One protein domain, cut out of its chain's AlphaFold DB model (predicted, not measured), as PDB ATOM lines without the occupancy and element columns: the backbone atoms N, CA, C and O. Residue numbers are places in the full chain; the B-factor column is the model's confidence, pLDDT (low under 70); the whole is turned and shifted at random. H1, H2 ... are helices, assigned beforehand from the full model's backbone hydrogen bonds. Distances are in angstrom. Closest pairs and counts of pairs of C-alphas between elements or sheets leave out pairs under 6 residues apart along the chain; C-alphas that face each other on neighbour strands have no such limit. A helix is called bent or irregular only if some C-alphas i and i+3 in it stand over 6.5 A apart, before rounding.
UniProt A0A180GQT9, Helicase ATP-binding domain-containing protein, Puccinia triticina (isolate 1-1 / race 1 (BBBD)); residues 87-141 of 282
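AT A GLANCE: This is residues 87 to 141 of the 282 residues of the protein "Helicase ATP-binding domain-containing protein" of Puccinia triticina (isolate 1-1 / race 1 (BBBD)) (UniProt A0A180GQT9). The printed part is an open zigzag of four helices strung out one after another, with no shared core and no two helices packed side by side. The longest helix, H2, stands slanting between H1 at one end and the short H3 followed by H4 at the other end, and bare links join the parts. The 55 printed residues hold four named helices, in the order H1, H2, H3, H4, and no named strand; the class is all helix. The whole is extended, with a radius of gyration of the C-alphas of 17.6 A, and the C-alphas span 54 by 22 by 15 A along their three main axes, the outline of a rod.

IN THESE COORDINATES: H2, the longest helix by residues, has 14 residues, 101 to 114, and measures 20.2 A from first to last C-alpha. It begins at C-alpha 101 at (45.153, -11.282, -19.676) and ends at C-alpha 114 at (34.278, -25.860, -10.778), with x and y falling and z rising. Before it in the chain comes H1, residues 87 to 94, 11.1 A long, which begins at C-alpha 87 at (44.556, -16.151, -4.197). In H1 x rises to 54.629 at C-alpha 94, while in H2 x falls. After H2 comes H3, residues 121 to 125, with five residues and 6.1 A from first to last C-alpha. H4, residues 128 to 140, has 13 residues and a length of 19.7 A, and it ends at C-alpha 140 at (10.561, -31.951, -31.923). H4 is irregular: C-alphas 129 and 132 are 7.4 A apart, where about 5 A is the distance in a regular helix.

HOW THE PARTS SIT: H2 touches no helix. It is apart from H1, which comes before it in the chain, and apart from H3, which comes after it. H2 is apart from H4 too. H1 touches no helix either, and it is apart from H3 and from H4. The one pair of helices that touch is H3 and H4. They only just touch, with 3 pairs of C-alphas within 8 A, and they touch only at the corner by their link. Their closest C-alphas are those of Trp 125 and Cys 134, 7.4 A apart, and H4 touches H3 with residues 130 to 134 alone. The centres of H3 and H4 are 12.3 A apart. There is no hairpin. In H2 and H3 each backbone O of residue i is within hydrogen-bond range of the N of residue i+4; in H1 this holds for 3 of 4 pairs and in H4 for 7 of 9.

THE WHOLE: The two C-alphas farthest apart in the domain are those of Lys 96 and Lys 139, 53.7 A apart, and the C-alphas of Trp 87 and Ser 141, the first and last printed residues, are 46.0 A apart. The radius of gyration of the C-alphas is 1.74 times the 10.1 A of a compact globule of 55 residues. Four stretches stand free: residues 89 to 98, of which 89 to 94 belong to H1; residues 109 to 124, of which 109 to 114 belong to H2 and 121 to 124 to H3; residues 127 to 132, of which 128 to 132 belong to H4; and residues 135 to 141, of which 135 to 140 belong to H4. The printed part has no cut. The link from H3 to H4 is tight, with 2 residues, and the links from H1 to H2 and from H2 to H3 are short, with 6 residues each. The mean pLDDT of the printed part is 77.2, and the model's confidence is low, under 70, at 14 residues, namely 116 to 124 and 137 to 141.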
ATOM      1  N   TRP A  87      44.097 -14.865  -3.670       77.69
ATOM      2  CA  TRP A  87      44.556 -16.151  -4.197       77.69
ATOM      3  C   TRP A  87      45.383 -15.994  -5.485       77.69
ATOM      4  O   TRP A  87      46.350 -16.728  -5.692       77.69
ATOM      5  N   LEU A  88      45.054 -15.012  -6.332       79.12
ATOM      6  CA  LEU A  88      45.716 -14.780  -7.616       79.12
ATOM      7  C   LEU A  88      47.136 -14.253  -7.410       79.12
ATOM      8  O   LEU A  88      48.055 -14.699  -8.090       79.12
ATOM      9  N   SER A  89      47.350 -13.356  -6.443       79.00
ATOM     10  CA  SER A  89      48.699 -12.880  -6.110       79.00
ATOM     11  C   SER A  89      49.578 -14.014  -5.573       79.00
ATOM     12  O   SER A  89      50.726 -14.149  -5.996       79.00
ATOM     13  N   THR A  90      49.025 -14.875  -4.717       82.69
ATOM     14  CA  THR A  90      49.718 -16.055  -4.174       82.69
ATOM     15  C   THR A  90      50.099 -17.046  -5.277       82.69
ATOM     16  O   THR A  90      51.211 -17.576  -5.293       82.69
ATOM     17  N   LEU A  91      49.201 -17.276  -6.237       84.94
ATOM     18  CA  LEU A  91      49.470 -18.121  -7.397       84.94
ATOM     19  C   LEU A  91      50.559 -17.524  -8.292       84.94
ATOM     20  O   LEU A  91      51.511 -18.219  -8.642       84.94
ATOM     21  N   LEU A  92      50.456 -16.235  -8.622       83.88
ATOM     22  CA  LEU A  92      51.425 -15.553  -9.483       83.88
ATOM     23  C   LEU A  92      52.825 -15.526  -8.864       83.88
ATOM     24  O   LEU A  92      53.805 -15.607  -9.596       83.88
ATOM     25  N   GLN A  93      52.941 -15.496  -7.533       86.31
ATOM     26  CA  GLN A  93      54.234 -15.641  -6.856       86.31
ATOM     27  C   GLN A  93      54.885 -17.007  -7.102       86.31
ATOM     28  O   GLN A  93      56.110 -17.093  -7.131       86.31
ATOM     29  N   LYS A  94      54.106 -18.077  -7.282       88.81
ATOM     30  CA  LYS A  94      54.629 -19.421  -7.579       88.81
ATOM     31  C   LYS A  94      54.949 -19.621  -9.066       88.81
ATOM     32  O   LYS A  94      55.701 -20.537  -9.401       88.81
ATOM     33  N   CYS A  95      54.436 -18.762  -9.945       89.50
ATOM     34  CA  CYS A  95      54.746 -18.760 -11.371       89.50
ATOM     35  C   CYS A  95      56.046 -17.980 -11.654       89.50
ATOM     36  O   CYS A  95      56.222 -16.848 -11.215       89.50
ATOM     37  N   LYS A  96      56.960 -18.568 -12.434       90.88
ATOM     38  CA  LYS A  96      58.128 -17.883 -13.022       90.88
ATOM     39  C   LYS A  96      57.705 -16.969 -14.179       90.88
ATOM     40  O   LYS A  96      58.303 -15.925 -14.406       90.88
ATOM     41  N   THR A  97      56.688 -17.379 -14.938       89.00
ATOM     42  CA  THR A  97      56.199 -16.656 -16.122       89.00
ATOM     43  C   THR A  97      54.977 -15.807 -15.793       89.00
ATOM     44  O   THR A  97      54.053 -16.279 -15.132       89.00
ATOM     45  N   SER A  98      54.947 -14.576 -16.305       88.44
ATOM     46  CA  SER A  98      53.778 -13.702 -16.191       88.44
ATOM     47  C   SER A  98      52.647 -14.193 -17.099       88.44
ATOM     48  O   SER A  98      52.845 -14.374 -18.304       88.44
ATOM     49  N   MET A  99      51.466 -14.432 -16.523       87.25
ATOM     50  CA  MET A  99      50.285 -14.866 -17.273       87.25
ATOM     51  C   MET A  99      49.674 -13.699 -18.053       87.25
ATOM     52  O   MET A  99      49.530 -12.592 -17.538       87.25
ATOM     53  N   LYS A 100      49.273 -13.958 -19.299       85.50
ATOM     54  CA  LYS A 100      48.610 -12.969 -20.159       85.50
ATOM     55  C   LYS A 100      47.148 -12.744 -19.731       85.50
ATOM     56  O   LYS A 100      46.543 -13.656 -19.163       85.50
ATOM     57  N   PRO A 101      46.534 -11.588 -20.061       84.12
ATOM     58  CA  PRO A 101      45.153 -11.282 -19.676       84.12
ATOM     59  C   PRO A 101      44.142 -12.355 -20.093       84.12
ATOM     60  O   PRO A 101      43.302 -12.757 -19.290       84.12
ATOM     61  N   HIS A 102      44.264 -12.900 -21.307       80.19
ATOM     62  CA  HIS A 102      43.374 -13.966 -21.777       80.19
ATOM     63  C   HIS A 102      43.528 -15.264 -20.970       80.19
ATOM     64  O   HIS A 102      42.540 -15.950 -20.732       80.19
ATOM     65  N   GLN A 103      44.735 -15.572 -20.482       86.44
ATOM     66  CA  GLN A 103      44.986 -16.744 -19.636       86.44
ATOM     67  C   GLN A 103      44.383 -16.565 -18.242       86.44
ATOM     68  O   GLN A 103      43.853 -17.518 -17.681       86.44
ATOM     69  N   ILE A 104      44.420 -15.345 -17.694       85.75
ATOM     70  CA  ILE A 104      43.756 -15.011 -16.425       85.75
ATOM     71  C   ILE A 104      42.233 -15.108 -16.587       85.75
ATOM     72  O   ILE A 104      41.555 -15.683 -15.738       85.75
ATOM     73  N   SER A 105      41.686 -14.604 -17.696       83.94
ATOM     74  CA  SER A 105      40.261 -14.744 -18.019       83.94
ATOM     75  C   SER A 105      39.840 -16.210 -18.147       83.94
ATOM     76  O   SER A 105      38.823 -16.599 -17.571       83.94
ATOM     77  N   ALA A 106      40.637 -17.033 -18.833       84.44
ATOM     78  CA  ALA A 106      40.401 -18.469 -18.950       84.44
ATOM     79  C   ALA A 106      40.501 -19.183 -17.588       84.44
ATOM     80  O   ALA A 106      39.644 -19.997 -17.259       84.44
ATOM     81  N   LEU A 107      41.479 -18.831 -16.750       88.44
ATOM     82  CA  LEU A 107      41.605 -19.358 -15.389       88.44
ATOM     83  C   LEU A 107      40.374 -19.028 -14.531       88.44
ATOM     84  O   LEU A 107      39.816 -19.908 -13.880       88.44
ATOM     85  N   ASN A 108      39.906 -17.778 -14.570       87.50
ATOM     86  CA  ASN A 108      38.690 -17.364 -13.869       87.50
ATOM     87  C   ASN A 108      37.449 -18.112 -14.372       87.50
ATOM     88  O   ASN A 108      36.557 -18.415 -13.584       87.50
ATOM     89  N   PHE A 109      37.378 -18.400 -15.673       85.25
ATOM     90  CA  PHE A 109      36.311 -19.217 -16.247       85.25
ATOM     91  C   PHE A 109      36.336 -20.649 -15.694       85.25
ATOM     92  O   PHE A 109      35.303 -21.129 -15.234       85.25
ATOM     93  N   LEU A 110      37.508 -21.292 -15.654       87.31
ATOM     94  CA  LEU A 110      37.661 -22.640 -15.092       87.31
ATOM     95  C   LEU A 110      37.256 -22.696 -13.612       87.31
ATOM     96  O   LEU A 110      36.493 -23.575 -13.220       87.31
ATOM     97  N   LEU A 111      37.697 -21.723 -12.807       87.00
ATOM     98  CA  LEU A 111      37.356 -21.644 -11.381       87.00
ATOM     99  C   LEU A 111      35.850 -21.487 -11.146       87.00
ATOM    100  O   LEU A 111      35.291 -22.144 -10.274       87.00
ATOM    101  N   LYS A 112      35.177 -20.655 -11.947       83.81
ATOM    102  CA  LYS A 112      33.720 -20.473 -11.852       83.81
ATOM    103  C   LYS A 112      32.947 -21.744 -12.182       83.81
ATOM    104  O   LYS A 112      31.924 -22.005 -11.564       83.81
ATOM    105  N   ASN A 113      33.426 -22.525 -13.143       80.88
ATOM    106  CA  ASN A 113      32.741 -23.740 -13.578       80.88
ATOM    107  C   ASN A 113      32.993 -24.938 -12.653       80.88
ATOM    108  O   ASN A 113      32.248 -25.920 -12.700       80.88
ATOM    109  N   GLU A 114      34.038 -24.878 -11.831       82.25
ATOM    110  CA  GLU A 114      34.278 -25.860 -10.778       82.25
ATOM    111  C   GLU A 114      33.441 -25.590  -9.522       82.25
ATOM    112  O   GLU A 114      33.183 -26.506  -8.741       82.25
ATOM    113  N   ASP A 115      32.959 -24.363  -9.338       77.00
ATOM    114  CA  ASP A 115      32.080 -24.021  -8.231       77.00
ATOM    115  C   ASP A 115      30.706 -24.700  -8.376       77.00
ATOM    116  O   ASP A 115      29.897 -24.398  -9.260       77.00
ATOM    117  N   SER A 116      30.441 -25.634  -7.460       65.94
ATOM    118  CA  SER A 116      29.220 -26.437  -7.438       65.94
ATOM    119  C   SER A 116      27.947 -25.630  -7.152       65.94
ATOM    120  O   SER A 116      26.852 -26.119  -7.432       65.94
ATOM    121  N   GLU A 117      28.069 -24.420  -6.596       66.25
ATOM    122  CA  GLU A 117      26.925 -23.553  -6.292       66.25
ATOM    123  C   GLU A 117      26.497 -22.724  -7.508       66.25
ATOM    124  O   GLU A 117      25.301 -22.495  -7.720       66.25
ATOM    125  N   ASN A 118      27.468 -22.342  -8.340       62.06
ATOM    126  CA  ASN A 118      27.275 -21.427  -9.463       62.06
ATOM    127  C   ASN A 118      27.049 -22.131 -10.810       62.06
ATOM    128  O   ASN A 118      26.477 -21.531 -11.721       62.06
ATOM    129  N   ASN A 119      27.427 -23.405 -10.949       63.81
ATOM    130  CA  ASN A 119      27.307 -24.134 -12.213       63.81
ATOM    131  C   ASN A 119      26.044 -25.016 -12.276       63.81
ATOM    132  O   ASN A 119      26.100 -26.246 -12.190       63.81
ATOM    133  N   LYS A 120      24.871 -24.378 -12.401       65.69
ATOM    134  CA  LYS A 120      23.593 -25.070 -12.646       65.69
ATOM    135  C   LYS A 120      23.341 -25.146 -14.158       65.69
ATOM    136  O   LYS A 120      23.035 -24.108 -14.745       65.69
ATOM    137  N   PRO A 121      23.353 -26.337 -14.791       65.94
ATOM    138  CA  PRO A 121      23.047 -26.474 -16.220       65.94
ATOM    139  C   PRO A 121      21.686 -25.880 -16.599       65.94
ATOM    140  O   PRO A 121      21.534 -25.319 -17.676       65.94
ATOM    141  N   ALA A 122      20.718 -25.925 -15.677       66.12
ATOM    142  CA  ALA A 122      19.413 -25.292 -15.836       66.12
ATOM    143  C   ALA A 122      19.505 -23.767 -16.024       66.12
ATOM    144  O   ALA A 122      18.767 -23.211 -16.826       66.12
ATOM    145  N   ALA A 123      20.428 -23.087 -15.337       68.56
ATOM    146  CA  ALA A 123      20.612 -21.645 -15.497       68.56
ATOM    147  C   ALA A 123      21.140 -21.290 -16.896       68.56
ATOM    148  O   ALA A 123      20.768 -20.253 -17.435       68.56
ATOM    149  N   LEU A 124      21.959 -22.163 -17.499       69.19
ATOM    150  CA  LEU A 124      22.367 -22.033 -18.898       69.19
ATOM    151  C   LEU A 124      21.199 -22.362 -19.835       69.19
ATOM    152  O   LEU A 124      20.894 -21.572 -20.719       69.19
ATOM    153  N   TRP A 125      20.533 -23.500 -19.635       70.69
ATOM    154  CA  TRP A 125      19.444 -23.969 -20.496       70.69
ATOM    155  C   TRP A 125      18.285 -22.968 -20.573       70.69
ATOM    156  O   TRP A 125      17.806 -22.665 -21.659       70.69
ATOM    157  N   TYR A 126      17.893 -22.396 -19.435       72.12
ATOM    158  CA  TYR A 126      16.820 -21.406 -19.334       72.12
ATOM    159  C   TYR A 126      17.303 -19.953 -19.452       72.12
ATOM    160  O   TYR A 126      16.524 -19.029 -19.217       72.12
ATOM    161  N   HIS A 127      18.572 -19.720 -19.803       73.50
ATOM    162  CA  HIS A 127      19.040 -18.371 -20.105       73.50
ATOM    163  C   HIS A 127      18.272 -17.827 -21.315       73.50
ATOM    164  O   HIS A 127      18.085 -18.546 -22.295       73.50
ATOM    165  N   HIS A 128      17.853 -16.560 -21.274       72.12
ATOM    166  CA  HIS A 128      17.055 -15.953 -22.347       72.12
ATOM    167  C   HIS A 128      17.703 -16.088 -23.741       72.12
ATOM    168  O   HIS A 128      17.010 -16.423 -24.698       72.12
ATOM    169  N   ASP A 129      19.033 -15.969 -23.838       70.62
ATOM    170  CA  ASP A 129      19.794 -16.194 -25.085       70.62
ATOM    171  C   ASP A 129      19.658 -17.612 -25.673       70.62
ATOM    172  O   ASP A 129      19.914 -17.819 -26.856       70.62
ATOM    173  N   ASN A 130      19.263 -18.600 -24.864       72.31
ATOM    174  CA  ASN A 130      19.087 -19.999 -25.261       72.31
ATOM    175  C   ASN A 130      17.607 -20.384 -25.431       72.31
ATOM    176  O   ASN A 130      17.300 -21.552 -25.677       72.31
ATOM    177  N   ALA A 131      16.676 -19.425 -25.340       73.44
ATOM    178  CA  ALA A 131      15.245 -19.690 -25.498       73.44
ATOM    179  C   ALA A 131      14.924 -20.363 -26.848       73.44
ATOM    180  O   ALA A 131      14.113 -21.285 -26.904       73.44
ATOM    181  N   TRP A 132      15.642 -19.988 -27.911       77.31
ATOM    182  CA  TRP A 132      15.485 -20.580 -29.243       77.31
ATOM    183  C   TRP A 132      15.782 -22.092 -29.278       77.31
ATOM    184  O   TRP A 132      15.086 -22.834 -29.974       77.31
ATOM    185  N   LEU A 133      16.767 -22.572 -28.504       71.81
ATOM    186  CA  LEU A 133      17.092 -24.001 -28.370       71.81
ATOM    187  C   LEU A 133      15.971 -24.747 -27.653       71.81
ATOM    188  O   LEU A 133      15.581 -25.838 -28.070       71.81
ATOM    189  N   CYS A 134      15.435 -24.141 -26.592       71.12
ATOM    190  CA  CYS A 134      14.319 -24.700 -25.842       71.12
ATOM    191  C   CYS A 134      13.079 -24.853 -26.729       71.12
ATOM    192  O   CYS A 134      12.424 -25.893 -26.693       71.12
ATOM    193  N   ASP A 135      12.766 -23.839 -27.532       73.94
ATOM    194  CA  ASP A 135      11.602 -23.847 -28.418       73.94
ATOM    195  C   ASP A 135      11.758 -24.834 -29.575       73.94
ATOM    196  O   ASP A 135      10.790 -25.497 -29.946       73.94
ATOM    197  N   TYR A 136      12.967 -24.981 -30.122       74.94
ATOM    198  CA  TYR A 136      13.271 -26.010 -31.117       74.94
ATOM    199  C   TYR A 136      13.098 -27.420 -30.536       74.94
ATOM    200  O   TYR A 136      12.376 -28.241 -31.100       74.94
ATOM    201  N   TYR A 137      13.679 -27.683 -29.362       67.69
ATOM    202  CA  TYR A 137      13.614 -28.997 -28.715       67.69
ATOM    203  C   TYR A 137      12.183 -29.387 -28.308       67.69
ATOM    204  O   TYR A 137      11.778 -30.538 -28.468       67.69
ATOM    205  N   LYS A 138      11.387 -28.421 -27.826       68.62
ATOM    206  CA  LYS A 138       9.965 -28.616 -27.486       68.62
ATOM    207  C   LYS A 138       9.085 -28.895 -28.706       68.62
ATOM    208  O   LYS A 138       8.059 -29.545 -28.556       68.62
ATOM    209  N   LYS A 139       9.453 -28.398 -29.892       66.62
ATOM    210  CA  LYS A 139       8.720 -28.664 -31.143       66.62
ATOM    211  C   LYS A 139       8.974 -30.069 -31.687       66.62
ATOM    212  O   LYS A 139       8.085 -30.624 -32.319       66.62
ATOM    213  N   ASP A 140      10.158 -30.623 -31.436       61.06
ATOM    214  CA  ASP A 140      10.561 -31.951 -31.923       61.06
ATOM    215  C   ASP A 140      10.199 -33.077 -30.929       61.06
ATOM    216  O   ASP A 140       9.933 -34.218 -31.305       61.06
ATOM    217  N   SER A 141      10.111 -32.751 -29.635       59.00
ATOM    218  CA  SER A 141       9.754 -33.697 -28.573       59.00
ATOM    219  C   SER A 141       8.274 -33.582 -28.185       59.00
ATOM    220  O   SER A 141       7.907 -32.752 -27.360       59.00
TER     221      SER A 141